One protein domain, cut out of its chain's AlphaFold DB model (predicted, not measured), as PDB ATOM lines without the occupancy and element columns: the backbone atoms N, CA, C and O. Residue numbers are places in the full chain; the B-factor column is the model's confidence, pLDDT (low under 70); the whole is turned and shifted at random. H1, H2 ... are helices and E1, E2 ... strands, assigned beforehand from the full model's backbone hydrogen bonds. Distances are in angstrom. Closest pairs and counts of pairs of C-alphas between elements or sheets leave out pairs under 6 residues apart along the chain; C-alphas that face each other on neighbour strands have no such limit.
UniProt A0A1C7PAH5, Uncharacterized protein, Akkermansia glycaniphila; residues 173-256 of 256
ATOM      1  N   ASP A 173     257.584 168.192 289.183       80.50
ATOM      2  CA  ASP A 173     258.195 167.877 287.887       80.50
ATOM      3  C   ASP A 173     258.397 169.127 287.019       80.50
ATOM      4  O   ASP A 173     259.431 169.282 286.366       80.50
ATOM      5  N   GLY A 174     257.433 170.056 287.052       77.88
ATOM      6  CA  GLY A 174     257.545 171.346 286.376       77.88
ATOM      7  C   GLY A 174     258.647 172.227 286.971       77.88
ATOM      8  O   GLY A 174     259.324 172.943 286.230       77.88
ATOM      9  N   VAL A 175     258.868 172.138 288.289       75.31
ATOM     10  CA  VAL A 175     259.957 172.833 288.995       75.31
ATOM     11  C   VAL A 175     261.304 172.333 288.489       75.31
ATOM     12  O   VAL A 175     262.108 173.126 287.999       75.31
ATOM     13  N   PHE A 176     261.537 171.021 288.542       83.00
ATOM     14  CA  PHE A 176     262.813 170.441 288.132       83.00
ATOM     15  C   PHE A 176     263.116 170.688 286.661       83.00
ATOM     16  O   PHE A 176     264.254 171.026 286.331       83.00
ATOM     17  N   LEU A 177     262.114 170.576 285.782       81.19
ATOM     18  CA  LEU A 177     262.282 170.883 284.363       81.19
ATOM     19  C   LEU A 177     262.712 172.344 284.164       81.19
ATOM     20  O   LEU A 177     263.698 172.609 283.482       81.19
ATOM     21  N   CYS A 178     262.035 173.285 284.828       76.38
ATOM     22  CA  CYS A 178     262.334 174.714 284.728       76.38
ATOM     23  C   CYS A 178     263.762 175.060 285.189       76.38
ATOM     24  O   CYS A 178     264.442 175.871 284.551       76.38
ATOM     25  N   LEU A 179     264.212 174.434 286.277       75.31
ATOM     26  CA  LEU A 179     265.548 174.627 286.845       75.31
ATOM     27  C   LEU A 179     266.638 173.970 285.990       75.31
ATOM     28  O   LEU A 179     267.653 174.591 285.682       75.31
ATOM     29  N   THR A 180     266.412 172.731 285.555       79.19
ATOM     30  CA  THR A 180     267.393 171.955 284.779       79.19
ATOM     31  C   THR A 180     267.606 172.549 283.390       79.19
ATOM     32  O   THR A 180     268.741 172.658 282.926       79.19
ATOM     33  N   GLU A 181     266.532 173.006 282.739       76.62
ATOM     34  CA  GLU A 181     266.603 173.698 281.446       76.62
ATOM     35  C   GLU A 181     267.106 175.146 281.572       76.62
ATOM     36  O   GLU A 181     267.181 175.867 280.575       76.62
ATOM     37  N   LYS A 182     267.468 175.583 282.788       66.12
ATOM     38  CA  LYS A 182     267.925 176.944 283.104       66.12
ATOM     39  C   LYS A 182     266.957 178.021 282.621       66.12
ATOM     40  O   LYS A 182     267.356 179.147 282.325       66.12
ATOM     41  N   ILE A 183     265.667 177.686 282.556       65.12
ATOM     42  CA  ILE A 183     264.607 178.660 282.296       65.12
ATOM     43  C   ILE A 183     264.552 179.639 283.477       65.12
ATOM     44  O   ILE A 183     264.267 180.826 283.291       65.12
ATOM     45  N   ARG A 184     264.842 179.153 284.694       62.88
ATOM     46  CA  ARG A 184     264.966 179.938 285.930       62.88
ATOM     47  C   ARG A 184     266.085 179.391 286.815       62.88
ATOM     48  O   ARG A 184     266.423 178.220 286.723       62.88
ATOM     49  N   ASN A 185     266.605 180.240 287.703       57.06
ATOM     50  CA  ASN A 185     267.671 179.869 288.645       57.06
ATOM     51  C   ASN A 185     267.131 179.247 289.948       57.06
ATOM     52  O   ASN A 185     267.848 178.529 290.637       57.06
ATOM     53  N   TYR A 186     265.873 179.533 290.293       67.69
ATOM     54  CA  TYR A 186     265.167 178.946 291.432       67.69
ATOM     55  C   TYR A 186     263.650 179.080 291.271       67.69
ATOM     56  O   TYR A 186     263.159 179.868 290.450       67.69
ATOM     57  N   VAL A 187     262.911 178.326 292.083       70.44
ATOM     58  CA  VAL A 187     261.450 178.360 292.172       70.44
ATOM     59  C   VAL A 187     261.026 178.377 293.638       70.44
ATOM     60  O   VAL A 187     261.421 177.507 294.402       70.44
ATOM     61  N   ARG A 188     260.208 179.360 294.029       69.12
ATOM     62  CA  ARG A 188     259.614 179.442 295.371       69.12
ATOM     63  C   ARG A 188     258.284 178.691 295.409       69.12
ATOM     64  O   ARG A 188     257.436 178.913 294.548       69.12
ATOM     65  N   ILE A 189     258.113 177.853 296.422       69.62
ATOM     66  CA  ILE A 189     256.894 177.108 296.728       69.62
ATOM     67  C   ILE A 189     256.321 177.705 298.016       69.62
ATOM     68  O   ILE A 189     256.954 177.656 299.069       69.62
ATOM     69  N   GLU A 190     255.158 178.347 297.914       62.25
ATOM     70  CA  GLU A 190     254.488 179.023 299.031       62.25
ATOM     71  C   GLU A 190     253.431 178.117 299.673       62.25
ATOM     72  O   GLU A 190     252.704 177.404 298.983       62.25
ATOM     73  N   GLU A 191     253.308 178.177 301.000       55.75
ATOM     74  CA  GLU A 191     252.214 177.529 301.721       55.75
ATOM     75  C   GLU A 191     250.920 178.341 301.512       55.75
ATOM     76  O   GLU A 191     250.864 179.526 301.846       55.75
ATOM     77  N   GLY A 192     249.860 177.726 300.970       51.81
ATOM     78  CA  GLY A 192     248.610 178.431 300.633       51.81
ATOM     79  C   GLY A 192     247.900 179.093 301.826       51.81
ATOM     80  O   GLY A 192     247.176 180.072 301.648       51.81
ATOM     81  N   SER A 193     248.126 178.590 303.042       45.16
ATOM     82  CA  SER A 193     247.646 179.151 304.313       45.16
ATOM     83  C   SER A 193     248.502 180.306 304.837       45.16
ATOM     84  O   SER A 193     247.990 181.144 305.583       45.16
ATOM     85  N   ASN A 194     249.789 180.366 304.475       47.81
ATOM     86  CA  ASN A 194     250.723 181.385 304.946       47.81
ATOM     87  C   ASN A 194     251.894 181.593 303.955       47.81
ATOM     88  O   ASN A 194     252.918 180.910 304.044       47.81
ATOM     89  N   PRO A 195     251.819 182.592 303.054       48.41
ATOM     90  CA  PRO A 195     252.846 182.819 302.028       48.41
ATOM     91  C   PRO A 195     254.230 183.195 302.599       48.41
ATOM     92  O   PRO A 195     255.236 183.177 301.888       48.41
ATOM     93  N   LEU A 196     254.310 183.504 303.899       48.19
ATOM     94  CA  LEU A 196     255.544 183.852 304.604       48.19
ATOM     95  C   LEU A 196     256.358 182.639 305.101       48.19
ATOM     96  O   LEU A 196     257.396 182.864 305.727       48.19
ATOM     97  N   ASN A 197     255.901 181.408 304.835       53.97
ATOM     98  CA  ASN A 197     256.545 180.138 305.218       53.97
ATOM     99  C   ASN A 197     257.013 179.306 304.002       53.97
ATOM    100  O   ASN A 197     257.166 178.092 304.088       53.97
ATOM    101  N   GLY A 198     257.179 179.936 302.837       64.31
ATOM    102  CA  GLY A 198     257.571 179.228 301.616       64.31
ATOM    103  C   GLY A 198     259.032 178.759 301.601       64.31
ATOM    104  O   GLY A 198     259.894 179.361 302.239       64.31
ATOM    105  N   VAL A 199     259.308 177.730 300.797       75.19
ATOM    106  CA  VAL A 199     260.655 177.191 300.539       75.19
ATOM    107  C   VAL A 199     261.022 177.402 299.074       75.19
ATOM    108  O   VAL A 199     260.190 177.241 298.183       75.19
ATOM    109  N   ALA A 200     262.265 177.789 298.807       78.94
ATOM    110  CA  ALA A 200     262.800 177.931 297.460       78.94
ATOM    111  C   ALA A 200     263.645 176.714 297.070       78.94
ATOM    112  O   ALA A 200     264.502 176.286 297.837       78.94
ATOM    113  N   VAL A 201     263.424 176.194 295.862       83.19
ATOM    114  CA  VAL A 201     264.240 175.155 295.223       83.19
ATOM    115  C   VAL A 201     265.187 175.821 294.238       83.19
ATOM    116  O   VAL A 201     264.740 176.491 293.306       83.19
ATOM    117  N   CYS A 202     266.483 175.618 294.421       82.19
ATOM    118  CA  CYS A 202     267.540 176.190 293.597       82.19
ATOM    119  C   CYS A 202     268.302 175.081 292.865       82.19
ATOM    120  O   CYS A 202     268.481 173.989 293.403       82.19
ATOM    121  N   SER A 203     268.777 175.355 291.647       78.75
ATOM    122  CA  SER A 203     269.700 174.452 290.948       78.75
ATOM    123  C   SER A 203     271.133 174.680 291.424       78.75
ATOM    124  O   SER A 203     271.634 175.802 291.342       78.75
ATOM    125  N   GLY A 204     271.797 173.620 291.871       70.69
ATOM    126  CA  GLY A 204     273.223 173.592 292.177       70.69
ATOM    127  C   GLY A 204     274.076 173.114 290.998       70.69
ATOM    128  O   GLY A 204     273.625 172.992 289.854       70.69
ATOM    129  N   ASN A 205     275.344 172.826 291.283       70.94
ATOM    130  CA  ASN A 205     276.266 172.285 290.289       70.94
ATOM    131  C   ASN A 205     275.953 170.810 289.986       70.94
ATOM    132  O   ASN A 205     275.414 170.086 290.815       70.94
ATOM    133  N   ASN A 206     276.317 170.344 288.786       71.81
ATOM    134  CA  ASN A 206     276.231 168.929 288.388       71.81
ATOM    135  C   ASN A 206     274.832 168.280 288.499       71.81
ATOM    136  O   ASN A 206     274.733 167.065 288.642       71.81
ATOM    137  N   GLY A 207     273.755 169.067 288.404       71.38
ATOM    138  CA  GLY A 207     272.382 168.555 288.486       71.38
ATOM    139  C   GLY A 207     271.886 168.304 289.914       71.38
ATOM    140  O   GLY A 207     270.824 167.710 290.079       71.38
ATOM    141  N   ALA A 208     272.634 168.754 290.925       80.69
ATOM    142  CA  ALA A 208     272.151 168.827 292.295       80.69
ATOM    143  C   ALA A 208     271.183 170.005 292.477       80.69
ATOM    144  O   ALA A 208     271.157 170.950 291.684       80.69
ATOM    145  N   PHE A 209     270.415 169.962 293.554       84.25
ATOM    146  CA  PHE A 209     269.507 171.008 294.000       84.25
ATOM    147  C   PHE A 209     269.840 171.393 295.437       84.25
ATOM    148  O   PHE A 209     270.500 170.649 296.153       84.25
ATOM    149  N   PHE A 210     269.379 172.547 295.881       85.81
ATOM    150  CA  PHE A 210     269.377 172.884 297.299       85.81
ATOM    151  C   PHE A 210     268.114 173.668 297.625       85.81
ATOM    152  O   PHE A 210     267.528 174.329 296.763       85.81
ATOM    153  N   LEU A 211     267.681 173.551 298.871       85.50
ATOM    154  CA  LEU A 211     266.505 174.198 299.411       85.50
ATOM    155  C   LEU A 211     266.928 175.370 300.286       85.50
ATOM    156  O   LEU A 211     267.895 175.284 301.046       85.50
ATOM    157  N   VAL A 212     266.190 176.467 300.175       79.62
ATOM    158  CA  VAL A 212     266.403 177.668 300.980       79.62
ATOM    159  C   VAL A 212     265.085 178.066 301.620       79.62
ATOM    160  O   VAL A 212     264.074 178.212 300.931       79.62
ATOM    161  N   THR A 213     265.098 178.270 302.932       74.31
ATOM    162  CA  THR A 213     263.993 178.908 303.655       74.31
ATOM    163  C   THR A 213     264.445 180.266 304.180       74.31
ATOM    164  O   THR A 213     265.568 180.417 304.657       74.31
ATOM    165  N   GLU A 214     263.575 181.271 304.073       61.16
ATOM    166  CA  GLU A 214     263.850 182.648 304.516       61.16
ATOM    167  C   GLU A 214     263.850 182.799 306.045       61.16
ATOM    168  O   GLU A 214     264.128 183.887 306.546       61.16
ATOM    169  N   LYS A 215     263.481 181.748 306.787       58.19
ATOM    170  CA  LYS A 215     263.324 181.802 308.239       58.19
ATOM    171  C   LYS A 215     263.776 180.503 308.891       58.19
ATOM    172  O   LYS A 215     263.202 179.445 308.633       58.19
ATOM    173  N   ASP A 216     264.743 180.614 309.790       53.44
ATOM    174  CA  ASP A 216     264.960 179.630 310.850       53.44
ATOM    175  C   ASP A 216     263.780 179.617 311.855       53.44
ATOM    176  O   ASP A 216     262.879 180.463 311.787       53.44
ATOM    177  N   ILE A 217     263.789 178.671 312.801       48.03
ATOM    178  CA  ILE A 217     262.807 178.495 313.888       48.03
ATOM    179  C   ILE A 217     262.534 179.817 314.642       48.03
ATOM    180  O   ILE A 217     261.400 180.047 315.060       48.03
ATOM    181  N   ASP A 218     263.531 180.709 314.725       49.03
ATOM    182  CA  ASP A 218     263.456 182.016 315.399       49.03
ATOM    183  C   ASP A 218     263.177 183.211 314.456       49.03
ATOM    184  O   ASP A 218     263.083 184.350 314.904       49.03
ATOM    185  N   HIS A 219     262.983 182.972 313.152       54.84
ATOM    186  CA  HIS A 219     262.682 183.980 312.118       54.84
ATOM    187  C   HIS A 219     263.785 185.016 311.813       54.84
ATOM    188  O   HIS A 219     263.476 186.080 311.272       54.84
ATOM    189  N   GLU A 220     265.052 184.720 312.115       55.53
ATOM    190  CA  GLU A 220     266.147 185.704 312.011       55.53
ATOM    191  C   GLU A 220     267.086 185.506 310.807       55.53
ATOM    192  O   GLU A 220     267.604 186.493 310.286       55.53
ATOM    193  N   GLU A 221     267.276 184.273 310.323       63.03
ATOM    194  CA  GLU A 221     268.306 183.939 309.320       63.03
ATOM    195  C   GLU A 221     267.776 183.036 308.195       63.03
ATOM    196  O   GLU A 221     266.817 182.277 308.379       63.03
ATOM    197  N   ALA A 222     268.428 183.109 307.029       68.44
ATOM    198  CA  ALA A 222     268.175 182.201 305.917       68.44
ATOM    199  C   ALA A 222     268.899 180.870 306.159       68.44
ATOM    200  O   ALA A 222     270.075 180.834 306.528       68.44
ATOM    201  N   VAL A 223     268.198 179.762 305.920       73.19
ATOM    202  CA  VAL A 223     268.722 178.418 306.181       73.19
ATOM    203  C   VAL A 223     268.824 177.644 304.872       73.19
ATOM    204  O   VAL A 223     267.859 177.574 304.105       73.19
ATOM    205  N   TYR A 224     269.999 177.063 304.630       79.44
ATOM    206  CA  TYR A 224     270.350 176.363 303.396       79.44
ATOM    207  C   TYR A 224     270.512 174.870 303.650       79.44
ATOM    208  O   TYR A 224     271.303 174.453 304.507       79.44
ATOM    209  N   SER A 225     269.818 174.062 302.853       83.88
ATOM    210  CA  SER A 225     270.065 172.626 302.821       83.88
ATOM    211  C   SER A 225     271.475 172.329 302.290       83.88
ATOM    212  O   SER A 225     272.054 173.138 301.554       83.88
ATOM    213  N   PRO A 226     272.039 171.149 302.597       83.75
ATOM    214  CA  PRO A 226     273.127 170.600 301.787       83.75
ATOM    215  C   PRO A 226     272.689 170.427 300.320       83.75
ATOM    216  O   PRO A 226     271.505 170.550 300.002       83.75
ATOM    217  N   GLU A 227     273.630 170.123 299.423       85.50
ATOM    218  CA  GLU A 227     273.278 169.687 298.066       85.50
ATOM    219  C   GLU A 227     272.460 168.388 298.133       85.50
ATOM    220  O   GLU A 227     272.832 167.440 298.824       85.50
ATOM    221  N   MET A 228     271.340 168.373 297.418       87.44
ATOM    222  CA  MET A 228     270.345 167.309 297.389       87.44
ATOM    223  C   MET A 228     270.142 166.827 295.955       87.44
ATOM    224  O   MET A 228     270.153 167.594 294.990       87.44
ATOM    225  N   THR A 229     269.911 165.535 295.814       89.62
ATOM    226  CA  THR A 229     269.390 164.918 294.595       89.62
ATOM    227  C   THR A 229     267.916 165.269 294.390       89.62
ATOM    228  O   THR A 229     267.227 165.733 295.303       89.62
ATOM    229  N   ARG A 230     267.404 165.030 293.177       89.12
ATOM    230  CA  ARG A 230     265.980 165.218 292.868       89.12
ATOM    231  C   ARG A 230     265.098 164.396 293.810       89.12
ATOM    232  O   ARG A 230     264.147 164.926 294.373       89.12
ATOM    233  N   GLU A 231     265.452 163.133 294.016       89.69
ATOM    234  CA  GLU A 231     264.712 162.190 294.853       89.69
ATOM    235  C   GLU A 231     264.684 162.623 296.328       89.69
ATOM    236  O   GLU A 231     263.708 162.377 297.037       89.69
ATOM    237  N   GLU A 232     265.747 163.273 296.807       90.12
ATOM    238  CA  GLU A 232     265.804 163.822 298.164       90.12
ATOM    239  C   GLU A 232     264.926 165.064 298.315       90.12
ATOM    240  O   GLU A 232     264.252 165.198 299.335       90.12
ATOM    241  N   VAL A 233     264.881 165.939 297.305       87.69
ATOM    242  CA  VAL A 233     263.957 167.084 297.294       87.69
ATOM    243  C   VAL A 233     262.505 166.601 297.249       87.69
ATOM    244  O   VAL A 233     261.680 167.083 298.019       87.69
ATOM    245  N   GLU A 234     262.190 165.617 296.406       87.31
ATOM    246  CA  GLU A 234     260.850 165.018 296.329       87.31
ATOM    247  C   GLU A 234     260.423 164.397 297.666       87.31
ATOM    248  O   GLU A 234     259.303 164.628 298.122       87.31
ATOM    249  N   ARG A 235     261.323 163.661 298.333       87.50
ATOM    250  CA  ARG A 235     261.053 163.094 299.664       87.50
ATOM    251  C   ARG A 235     260.820 164.182 300.708       87.50
ATOM    252  O   ARG A 235     259.875 164.079 301.479       87.50
ATOM    253  N   TRP A 236     261.646 165.227 300.702       89.00
ATOM    254  CA  TRP A 236     261.506 166.349 301.625       89.00
ATOM    255  C   TRP A 236     260.143 167.041 301.475       89.00
ATOM    256  O   TRP A 236     259.466 167.293 302.472       89.00
ATOM    257  N   PHE A 237     259.699 167.292 300.237       82.19
ATOM    258  CA  PHE A 237     258.380 167.881 299.989       82.19
ATOM    259  C   PHE A 237     257.238 166.944 300.379       82.19
ATOM    260  O   PHE A 237     256.246 167.422 300.920       82.19
ATOM    261  N   ALA A 238     257.378 165.631 300.177       80.50
ATOM    262  CA  ALA A 238     256.381 164.665 300.636       80.50
ATOM    263  C   ALA A 238     256.221 164.686 302.169       80.50
ATOM    264  O   ALA A 238     255.094 164.674 302.670       80.50
ATOM    265  N   ASP A 239     257.328 164.776 302.913       79.19
ATOM    266  CA  ASP A 239     257.297 164.889 304.374       79.19
ATOM    267  C   ASP A 239     256.663 166.226 304.810       79.19
ATOM    268  O   ASP A 239     255.802 166.248 305.695       79.19
ATOM    269  N   TYR A 240     256.998 167.328 304.130       76.50
ATOM    270  CA  TYR A 240     256.399 168.648 304.363       76.50
ATOM    271  C   TYR A 240     254.883 168.669 304.104       76.50
ATOM    272  O   TYR A 240     254.113 169.124 304.952       76.50
ATOM    273  N   GLU A 241     254.427 168.115 302.978       72.69
ATOM    274  CA  GLU A 241     253.003 168.009 302.627       72.69
ATOM    275  C   GLU A 241     252.227 167.085 303.574       72.69
ATOM    276  O   GLU A 241     251.033 167.288 303.803       72.69
ATOM    277  N   SER A 242     252.899 166.094 304.171       71.44
ATOM    278  CA  SER A 242     252.306 165.208 305.177       71.44
ATOM    279  C   SER A 242     252.084 165.879 306.543       71.44
ATOM    280  O   SER A 242     251.427 165.297 307.411       71.44
ATOM    281  N   GLY A 243     252.572 167.114 306.717       61.78
ATOM    282  CA  GLY A 243     252.396 167.923 307.923       61.78
ATOM    283  C   GLY A 243     253.548 167.832 308.924       61.78
ATOM    284  O   GLY A 243     253.365 168.205 310.086       61.78
ATOM    285  N   GLU A 244     254.723 167.344 308.512       64.94
ATOM    286  CA  GLU A 244     255.910 167.352 309.365       64.94
ATOM    287  C   GLU A 244     256.337 168.808 309.666       64.94
ATOM    288  O   GLU A 244     256.413 169.635 308.751       64.94
ATOM    289  N   PRO A 245     256.623 169.174 310.932       67.56
ATOM    290  CA  PRO A 245     256.997 170.543 311.273       67.56
ATOM    291  C   PRO A 245     258.277 170.997 310.560       67.56
ATOM    292  O   PRO A 245     259.306 170.322 310.635       67.56
ATOM    293  N   LEU A 246     258.258 172.198 309.965       71.12
ATOM    294  CA  LEU A 246     259.402 172.760 309.231       71.12
ATOM    295  C   LEU A 246     260.701 172.747 310.052       71.12
ATOM    296  O   LEU A 246     261.745 172.383 309.527       71.12
ATOM    297  N   GLY A 247     260.630 173.063 311.351       69.31
ATOM    298  CA  GLY A 247     261.796 173.065 312.243       69.31
ATOM    299  C   GLY A 247     262.509 171.711 312.351       69.31
ATOM    300  O   GLY A 247     263.719 171.677 312.538       69.31
ATOM    301  N   ARG A 248     261.781 170.601 312.181       72.38
ATOM    302  CA  ARG A 248     262.359 169.252 312.141       72.38
ATOM    303  C   ARG A 248     262.926 168.914 310.762       72.38
ATOM    304  O   ARG A 248     263.953 168.255 310.666       72.38
ATOM    305  N   LEU A 249     262.290 169.401 309.701       77.56
ATOM    306  CA  LEU A 249     262.723 169.190 308.316       77.56
ATOM    307  C   LEU A 249     264.006 169.944 307.945       77.56
ATOM    308  O   LEU A 249     264.716 169.519 307.033       77.56
ATOM    309  N   ILE A 250     264.290 171.055 308.626       79.81
ATOM    310  CA  ILE A 250     265.497 171.871 308.415       79.81
ATOM    311  C   ILE A 250     266.565 171.635 309.491       79.81
ATOM    312  O   ILE A 250     267.579 172.334 309.535       79.81
ATOM    313  N   GLU A 251     266.354 170.663 310.383       80.12
ATOM    314  CA  GLU A 251     267.300 170.357 311.452       80.12
ATOM    315  C   GLU A 251     268.658 169.943 310.858       80.12
ATOM    316  O   GLU A 251     268.759 169.043 310.023       80.12
ATOM    317  N   GLY A 252     269.728 170.629 311.274       75.38
ATOM    318  CA  GLY A 252     271.088 170.379 310.783       75.38
ATOM    319  C   GLY A 252     271.456 171.089 309.475       75.38
ATOM    320  O   GLY A 252     272.576 170.915 308.992       75.38
ATOM    321  N   TRP A 253     270.563 171.906 308.909       84.00
ATOM    322  CA  TRP A 253     270.893 172.775 307.779       84.00
ATOM    323  C   TRP A 253     271.794 173.940 308.211       84.00
ATOM    324  O   TRP A 253     271.865 174.310 309.387       84.00
ATOM    325  N   LYS A 254     272.523 174.517 307.252       71.88
ATOM    326  CA  LYS A 254     273.484 175.584 307.536       71.88
ATOM    327  C   LYS A 254     272.770 176.938 307.590       71.88
ATOM    328  O   LYS A 254     272.117 177.323 306.622       71.88
ATOM    329  N   LYS A 255     272.953 177.663 308.696       65.75
ATOM    330  CA  LYS A 255     272.508 179.056 308.861       65.75
ATOM    331  C   LYS A 255     273.541 180.025 308.273       65.75
ATOM    332  O   LYS A 255     274.742 179.720 308.312       65.75
ATOM    333  N   VAL A 256     273.081 181.134 307.695       56.16
ATOM    334  CA  VAL A 256     273.912 182.164 307.042       56.16
ATOM    335  C   VAL A 256     273.498 183.552 307.496       56.16
ATOM    336  O   VAL A 256     272.279 183.827 307.474       56.16
TER     337      VAL A 256
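What this domain is: This is residues 173 to 256 of the 256 residues of an uncharacterized protein of Akkermansia glycaniphila (UniProt A0A1C7PAH5). A small three-stranded antiparallel sheet has two helices, H1 and H2, over one face, while the short helix H3 follows at the end of H2, off the sheet. Beyond strand E3 a long loop folds back, and its residues 223 to 224 pair briefly with E3 and with residues 254 to 255 near the end. The printed part has 84 residues with three named helices and three named strands, in the order H1, E1, E2, E3, H2, H3; the sheet order is E1, E2, E3, and the class is mixed, helices and strands. The whole is compact, with a radius of gyration of the C-alphas of 12.3 A and spans of 35 by 26 by 19 A.

Where its parts are: H1, residues 173 to 180, begins at C-alpha 173 (258.195, 167.877, 287.887) and is 10.5 A long. E1, residues 186 to 191, is 16.6 A long. E2, residues 194 to 203, is the longest strand at 24.6 A and bends by 59 degrees at residue 197. E3, residues 209 to 213, spans 13.6 A. H2, residues 230 to 241, spans 16.5 A from C-alpha 230 (265.980, 165.218, 292.868). H3, residues 246 to 249, ends at C-alpha 249 (262.723, 169.190, 308.316).

How they stand to each other: E1, E2 and E3 form a meander, each strand the antiparallel neighbour of the one before. E1 and E2 are a hairpin at 156 degrees, with N 189 and O 199 within hydrogen-bond range at 2.8 A. E2 and E3 are a hairpin, also at 156 degrees, with N 200 and O 212 at 2.8 A. H1 and H2 are on the same face, giving two layers, helices on one face of a sheet. H1 has a height over the sheet of 8.6 A and lies over E2, along the strands at 27 degrees to E2 on the local plane; its closest C-alphas to E2 are those of Leu 179 and Ser 203, 5.8 A. H2 has a height over the sheet of 9.8 A and lies over E2 and E3; the C-alphas of Arg 230 and Phe 209 in E3 are its closest to that strand, 6.9 A. H1 and H2 are close but not clearly touching, with the C-alphas of Phe 176 and Arg 230 closest at 7.7 A. H2 touches H3 with residues 236 to 240 alone, closest at the C-alphas of Tyr 240 and Leu 246, 7.0 A. H3 and E3 are apart. In H1 and H2 every O i to N i+4 pair is within hydrogen-bond range; H3 is too short for such a pair.

The domain as a whole: The C-alphas farthest apart, those of Glu 181 and Asp 218, are 35.1 A apart. The printed part has no cut and ends at residue 256, the chain's last. The link E3 to H2, residues 214 to 229, is long. Mean pLDDT of the printed part is 72.1; 31 residues are under 70, among them 188 to 198 and 214 to 222.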